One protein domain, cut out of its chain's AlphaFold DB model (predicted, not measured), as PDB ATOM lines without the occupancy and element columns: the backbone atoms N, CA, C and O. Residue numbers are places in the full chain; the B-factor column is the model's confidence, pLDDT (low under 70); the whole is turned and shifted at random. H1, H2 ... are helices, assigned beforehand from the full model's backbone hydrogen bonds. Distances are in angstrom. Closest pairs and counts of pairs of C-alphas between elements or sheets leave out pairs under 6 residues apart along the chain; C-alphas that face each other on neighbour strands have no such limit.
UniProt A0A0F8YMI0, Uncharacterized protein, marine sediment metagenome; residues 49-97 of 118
ATOM      1  N   LEU A  49      47.041  34.160 -34.674       98.38
ATOM      2  CA  LEU A  49      48.398  34.677 -34.886       98.38
ATOM      3  C   LEU A  49      48.536  36.160 -34.513       98.38
ATOM      4  O   LEU A  49      49.622  36.598 -34.126       98.38
ATOM      5  N   SER A  50      47.463  36.935 -34.650       98.38
ATOM      6  CA  SER A  50      47.443  38.334 -34.221       98.38
ATOM      7  C   SER A  50      47.408  38.436 -32.695       98.38
ATOM      8  O   SER A  50      48.089  39.296 -32.142       98.38
ATOM      9  N   GLU A  51      46.712  37.521 -32.015       98.06
ATOM     10  CA  GLU A  51      46.695  37.411 -30.550       98.06
ATOM     11  C   GLU A  51      48.065  36.981 -30.003       98.06
ATOM     12  O   GLU A  51      48.579  37.615 -29.083       98.06
ATOM     13  N   VAL A  52      48.754  36.034 -30.658       98.31
ATOM     14  CA  VAL A  52      50.167  35.711 -30.363       98.31
ATOM     15  C   VAL A  52      51.042  36.968 -30.417       98.31
ATOM     16  O   VAL A  52      51.852  37.206 -29.517       98.31
ATOM     17  N   LEU A  53      50.924  37.762 -31.488       98.12
ATOM     18  CA  LEU A  53      51.728  38.973 -31.657       98.12
ATOM     19  C   LEU A  53      51.412  40.012 -30.575       98.12
ATOM     20  O   LEU A  53      52.333  40.644 -30.052       98.12
ATOM     21  N   GLU A  54      50.135  40.169 -30.233       97.88
ATOM     22  CA  GLU A  54      49.696  41.069 -29.173       97.88
ATOM     23  C   GLU A  54      50.254  40.631 -27.816       97.88
ATOM     24  O   GLU A  54      50.942  41.424 -27.177       97.88
ATOM     25  N   ALA A  55      50.105  39.357 -27.442       97.19
ATOM     26  CA  ALA A  55      50.654  38.804 -26.205       97.19
ATOM     27  C   ALA A  55      52.184  38.972 -26.124       97.19
ATOM     28  O   ALA A  55      52.735  39.319 -25.079       97.19
ATOM     29  N   ILE A  56      52.916  38.798 -27.229       97.94
ATOM     30  CA  ILE A  56      54.364  39.076 -27.250       97.94
ATOM     31  C   ILE A  56      54.646  40.556 -26.948       97.94
ATOM     32  O   ILE A  56      55.603  40.863 -26.232       97.94
ATOM     33  N   ARG A  57      53.836  41.470 -27.492       97.12
ATOM     34  CA  ARG A  57      54.012  42.922 -27.375       97.12
ATOM     35  C   ARG A  57      53.647  43.454 -25.987       97.12
ATOM     36  O   ARG A  57      54.315  44.372 -25.513       97.12
ATOM     37  N   THR A  58      52.595  42.928 -25.368       93.25
ATOM     38  CA  THR A  58      52.053  43.410 -24.086       93.25
ATOM     39  C   THR A  58      52.646  42.680 -22.890       93.25
ATOM     40  O   THR A  58      53.029  43.308 -21.904       93.25
ATOM     41  N   ASP A  59      52.750  41.361 -22.991       89.12
ATOM     42  CA  ASP A  59      52.964  40.453 -21.866       89.12
ATOM     43  C   ASP A  59      54.355  39.801 -21.904       89.12
ATOM     44  O   ASP A  59      54.934  39.431 -20.873       89.12
ATOM     45  N   GLY A  60      54.923  39.682 -23.106       91.56
ATOM     46  CA  GLY A  60      56.146  38.937 -23.358       91.56
ATOM     47  C   GLY A  60      55.976  37.434 -23.103       91.56
ATOM     48  O   GLY A  60      54.965  36.941 -22.612       91.56
ATOM     49  N   TYR A  61      57.013  36.653 -23.402       94.56
ATOM     50  CA  TYR A  61      56.923  35.183 -23.385       94.56
ATOM     51  C   TYR A  61      56.686  34.538 -22.008       94.56
ATOM     52  O   TYR A  61      56.405  33.341 -21.940       94.56
ATOM     53  N   ARG A  62      56.861  35.277 -20.902       93.69
ATOM     54  CA  ARG A  62      56.869  34.711 -19.537       93.69
ATOM     55  C   ARG A  62      55.602  34.972 -18.738       93.69
ATOM     56  O   ARG A  62      55.380  34.292 -17.737       93.69
ATOM     57  N   ARG A  63      54.805  35.962 -19.129       95.56
ATOM     58  CA  ARG A  63      53.570  36.293 -18.428       95.56
ATOM     59  C   ARG A  63      52.572  35.149 -18.587       95.56
ATOM     60  O   ARG A  63      52.422  34.584 -19.669       95.56
ATOM     61  N   ARG A  64      51.938  34.789 -17.473       97.75
ATOM     62  CA  ARG A  64      50.942  33.719 -17.403       97.75
ATOM     63  C   ARG A  64      49.644  34.174 -18.056       97.75
ATOM     64  O   ARG A  64      49.316  35.355 -17.979       97.75
ATOM     65  N   SER A  65      48.953  33.233 -18.681       97.06
ATOM     66  CA  SER A  65      47.606  33.456 -19.187       97.06
ATOM     67  C   SER A  65      46.643  33.776 -18.037       97.06
ATOM     68  O   SER A  65      46.778  33.236 -16.935       97.06
ATOM     69  N   ASP A  66      45.673  34.649 -18.310       96.06
ATOM     70  CA  ASP A  66      44.585  34.965 -17.383       96.06
ATOM     71  C   ASP A  66      43.459  33.915 -17.410       96.06
ATOM     72  O   ASP A  66      42.746  33.755 -16.419       96.06
ATOM     73  N   HIS A  67      43.316  33.161 -18.507       96.25
ATOM     74  CA  HIS A  67      42.292  32.120 -18.660       96.25
ATOM     75  C   HIS A  67      42.792  30.726 -18.266       96.25
ATOM     76  O   HIS A  67      42.043  29.931 -17.697       96.25
ATOM     77  N   VAL A  68      44.061  30.436 -18.559       97.12
ATOM     78  CA  VAL A  68      44.747  29.168 -18.299       97.12
ATOM     79  C   VAL A  68      46.037  29.469 -17.529       97.12
ATOM     80  O   VAL A  68      47.134  29.452 -18.101       97.12
ATOM     81  N   PRO A  69      45.943  29.737 -16.208       96.75
ATOM     82  CA  PRO A  69      47.083  30.149 -15.391       96.75
ATOM     83  C   PRO A  69      48.239  29.151 -15.384       96.75
ATOM     84  O   PRO A  69      49.299  29.501 -14.890       96.75
ATOM     85  N   GLU A  70      48.027  27.942 -15.904       97.75
ATOM     86  CA  GLU A  70      48.880  26.842 -16.372       97.75
ATOM     87  C   GLU A  70      50.115  27.199 -17.200       97.75
ATOM     88  O   GLU A  70      51.226  26.686 -17.004       97.75
ATOM     89  N   ILE A  71      49.887  28.095 -18.154       97.31
ATOM     90  CA  ILE A  71      50.754  28.356 -19.303       97.31
ATOM     91  C   ILE A  71      50.974  29.864 -19.472       97.31
ATOM     92  O   ILE A  71      50.412  30.675 -18.734       97.31
ATOM     93  N   SER A  72      51.862  30.263 -20.386       97.75
ATOM     94  CA  SER A  72      52.003  31.679 -20.740       97.75
ATOM     95  C   SER A  72      50.885  32.127 -21.679       97.75
ATOM     96  O   SER A  72      50.357  31.301 -22.418       97.75
ATOM     97  N   ALA A  73      50.575  33.426 -21.692       97.50
ATOM     98  CA  ALA A  73      49.612  34.004 -22.636       97.50
ATOM     99  C   ALA A  73      49.999  33.667 -24.089       97.50
ATOM    100  O   ALA A  73      49.216  33.111 -24.840       97.50
ATOM    101  N   VAL A  74      51.279  33.829 -24.442       98.00
ATOM    102  CA  VAL A  74      51.791  33.444 -25.769       98.00
ATOM    103  C   VAL A  74      51.576  31.952 -26.085       98.00
ATOM    104  O   VAL A  74      51.322  31.595 -27.233       98.00
ATOM    105  N   ALA A  75      51.711  31.062 -25.094       98.06
ATOM    106  CA  ALA A  75      51.510  29.629 -25.302       98.06
ATOM    107  C   ALA A  75      50.030  29.255 -25.465       98.06
ATOM    108  O   ALA A  75      49.750  28.307 -26.196       98.06
ATOM    109  N   GLU A  76      49.115  29.978 -24.815       98.12
ATOM    110  CA  GLU A  76      47.670  29.835 -25.028       98.12
ATOM    111  C   GLU A  76      47.317  30.130 -26.486       98.12
ATOM    112  O   GLU A  76      46.797  29.247 -27.162       98.12
ATOM    113  N   GLU A  77      47.745  31.276 -27.019       98.31
ATOM    114  CA  GLU A  77      47.379  31.667 -28.389       98.31
ATOM    115  C   GLU A  77      47.998  30.750 -29.459       98.31
ATOM    116  O   GLU A  77      47.377  30.410 -30.471       98.31
ATOM    117  N   TYR A  78      49.220  30.249 -29.230       98.38
ATOM    118  CA  TYR A  78      49.774  29.203 -30.095       98.38
ATOM    119  C   TYR A  78      48.993  27.888 -29.996       98.38
ATOM    120  O   TYR A  78      48.850  27.190 -31.004       98.38
ATOM    121  N   ALA A  79      48.512  27.521 -28.806       98.19
ATOM    122  CA  ALA A  79      47.699  26.325 -28.634       98.19
ATOM    123  C   ALA A  79      46.358  26.469 -29.363       98.19
ATOM    124  O   ALA A  79      45.964  25.536 -30.067       98.19
ATOM    125  N   ASP A  80      45.715  27.632 -29.285       98.00
ATOM    126  CA  ASP A  80      44.459  27.920 -29.978       98.00
ATOM    127  C   ASP A  80      44.623  27.857 -31.500       98.00
ATOM    128  O   ASP A  80      43.851  27.164 -32.180       98.00
ATOM    129  N   LEU A  81      45.708  28.422 -32.042       98.50
ATOM    130  CA  LEU A  81      46.070  28.249 -33.452       98.50
ATOM    131  C   LEU A  81      46.205  26.767 -33.838       98.50
ATOM    132  O   LEU A  81      45.612  26.322 -34.826       98.50
ATOM    133  N   ILE A  82      46.980  25.987 -33.076       98.38
ATOM    134  CA  ILE A  82      47.210  24.563 -33.364       98.38
ATOM    135  C   ILE A  82      45.889  23.786 -33.308       98.38
ATOM    136  O   ILE A  82      45.608  22.981 -34.197       98.38
ATOM    137  N   ILE A  83      45.048  24.039 -32.305       97.69
ATOM    138  CA  ILE A  83      43.742  23.388 -32.149       97.69
ATOM    139  C   ILE A  83      42.845  23.678 -33.354       97.69
ATOM    140  O   ILE A  83      42.208  22.747 -33.864       97.69
ATOM    141  N   ARG A  84      42.820  24.926 -33.843       95.94
ATOM    142  CA  ARG A  84      42.057  25.307 -35.043       95.94
ATOM    143  C   ARG A  84      42.569  24.603 -36.292       95.94
ATOM    144  O   ARG A  84      41.758  24.036 -37.024       95.94
ATOM    145  N   VAL A  85      43.885  24.573 -36.510       97.31
ATOM    146  CA  VAL A  85      44.501  23.854 -37.642       97.31
ATOM    147  C   VAL A  85      44.123  22.376 -37.605       97.31
ATOM    148  O   VAL A  85      43.627  21.839 -38.593       97.31
ATOM    149  N   LEU A  86      44.285  21.722 -36.454       97.44
ATOM    150  CA  LEU A  86      43.962  20.306 -36.291       97.44
ATOM    151  C   LEU A  86      42.468  20.026 -36.517       97.44
ATOM    152  O   LEU A  86      42.116  19.061 -37.197       97.44
ATOM    153  N   GLY A  87      41.585  20.877 -35.988       95.81
ATOM    154  CA  GLY A  87      40.142  20.775 -36.204       95.81
ATOM    155  C   GLY A  87      39.759  20.913 -37.680       95.81
ATOM    156  O   GLY A  87      38.975  20.105 -38.178       95.81
ATOM    157  N   ALA A  88      40.356  21.879 -38.386       94.88
ATOM    158  CA  ALA A  88      40.165  22.062 -39.821       94.88
ATOM    159  C   ALA A  88      40.671  20.844 -40.606       94.88
ATOM    160  O   ALA A  88      39.930  20.278 -41.408       94.88
ATOM    161  N   CYS A  89      41.883  20.352 -40.323       96.12
ATOM    162  CA  CYS A  89      42.410  19.153 -40.973       96.12
ATOM    163  C   CYS A  89      41.470  17.952 -40.812       96.12
ATOM    164  O   CYS A  89      41.150  17.295 -41.799       96.12
ATOM    165  N   ALA A  90      40.961  17.703 -39.602       95.62
ATOM    166  CA  ALA A  90      39.994  16.632 -39.381       95.62
ATOM    167  C   ALA A  90      38.664  16.867 -40.118       95.62
ATOM    168  O   ALA A  90      38.086  15.909 -40.635       95.62
ATOM    169  N   ALA A  91      38.169  18.109 -40.189       93.75
ATOM    170  CA  ALA A  91      36.943  18.440 -40.919       93.75
ATOM    171  C   ALA A  91      37.072  18.171 -42.428       93.75
ATOM    172  O   ALA A  91      36.119  17.703 -43.047       93.75
ATOM    173  N   HIS A  92      38.259  18.410 -42.988       93.62
ATOM    174  CA  HIS A  92      38.572  18.207 -44.405       93.62
ATOM    175  C   HIS A  92      39.139  16.814 -44.732       93.62
ATOM    176  O   HIS A  92      39.471  16.550 -45.884       93.62
ATOM    177  N   GLY A  93      39.270  15.916 -43.749       93.88
ATOM    178  CA  GLY A  93      39.852  14.585 -43.960       93.88
ATOM    179  C   GLY A  93      41.345  14.605 -44.316       93.88
ATOM    180  O   GLY A  93      41.836  13.686 -44.966       93.88
ATOM    181  N   ILE A  94      42.070  15.649 -43.910       95.69
ATOM    182  CA  ILE A  94      43.505  15.806 -44.152       95.69
ATOM    183  C   ILE A  94      44.285  15.010 -43.102       95.69
ATOM    184  O   ILE A  94      44.191  15.283 -41.903       95.69
ATOM    185  N   ASP A  95      45.116  14.069 -43.557       95.75
ATOM    186  CA  ASP A  95      46.055  13.332 -42.706       95.75
ATOM    187  C   ASP A  95      47.273  14.199 -42.350       95.75
ATOM    188  O   ASP A  95      48.362  14.079 -42.918       95.75
ATOM    189  N   ILE A  96      47.055  15.133 -41.423       96.62
ATOM    190  CA  ILE A  96      48.053  16.137 -41.042       96.62
ATOM    191  C   ILE A  96      49.311  15.520 -40.421       96.62
ATOM    192  O   ILE A  96      50.396  16.064 -40.599       96.62
ATOM    193  N   GLY A  97      49.184  14.370 -39.748       96.06
ATOM    194  CA  GLY A  97      50.315  13.642 -39.177       96.06
ATOM    195  C   GLY A  97      51.300  13.214 -40.256       96.06
ATOM    196  O   GLY A  97      52.442  13.670 -40.272       96.06
TER     197      GLY A  97
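Overview. This is residues 49 to 97 of the 118 residues of an uncharacterized protein of marine sediment metagenome (UniProt A0A0F8YMI0). One long helix, H2, makes the length of the domain, and the shorter helix H1 lies side by side with its first part, running back the other way in a lopsided helical hairpin. The long link, residues 59 to 72, loops round at the end where the two helices are joined, and residues 92 to 97 trail from the far end of H2. The printed part has 49 residues with two named helices, H1 then H2, and no named strand: all helix. It is loose, with a radius of gyration of the C-alphas of 12.8 A, and elongated, spanning 37 by 20 by 16 A.

Along the chain. H2, residues 73 to 91, is 27.1 A long, from C-alpha 73 at (49.612, 34.004, -22.636) to C-alpha 91 at (36.943, 18.440, -40.919). H1, residues 49 to 58, is 14.4 A long and begins with C-alpha 49 at (48.398, 34.677, -34.886).

Arrangement. H2 touches H1 with residues 73 to 81 alone; their closest C-alphas, those of Val 52 and Glu 77, are 5.3 A apart. This hairpin runs opposite ways at a shallow tilt of 4 degrees. In H1 and H2 every O i to N i+4 pair is within hydrogen-bond range.

Size, cuts and confidence. The C-alphas farthest apart, of Thr 58 and Gly 93, are 37.1 A apart. The printed part has no cut, and no printed residue is under 70 in pLDDT.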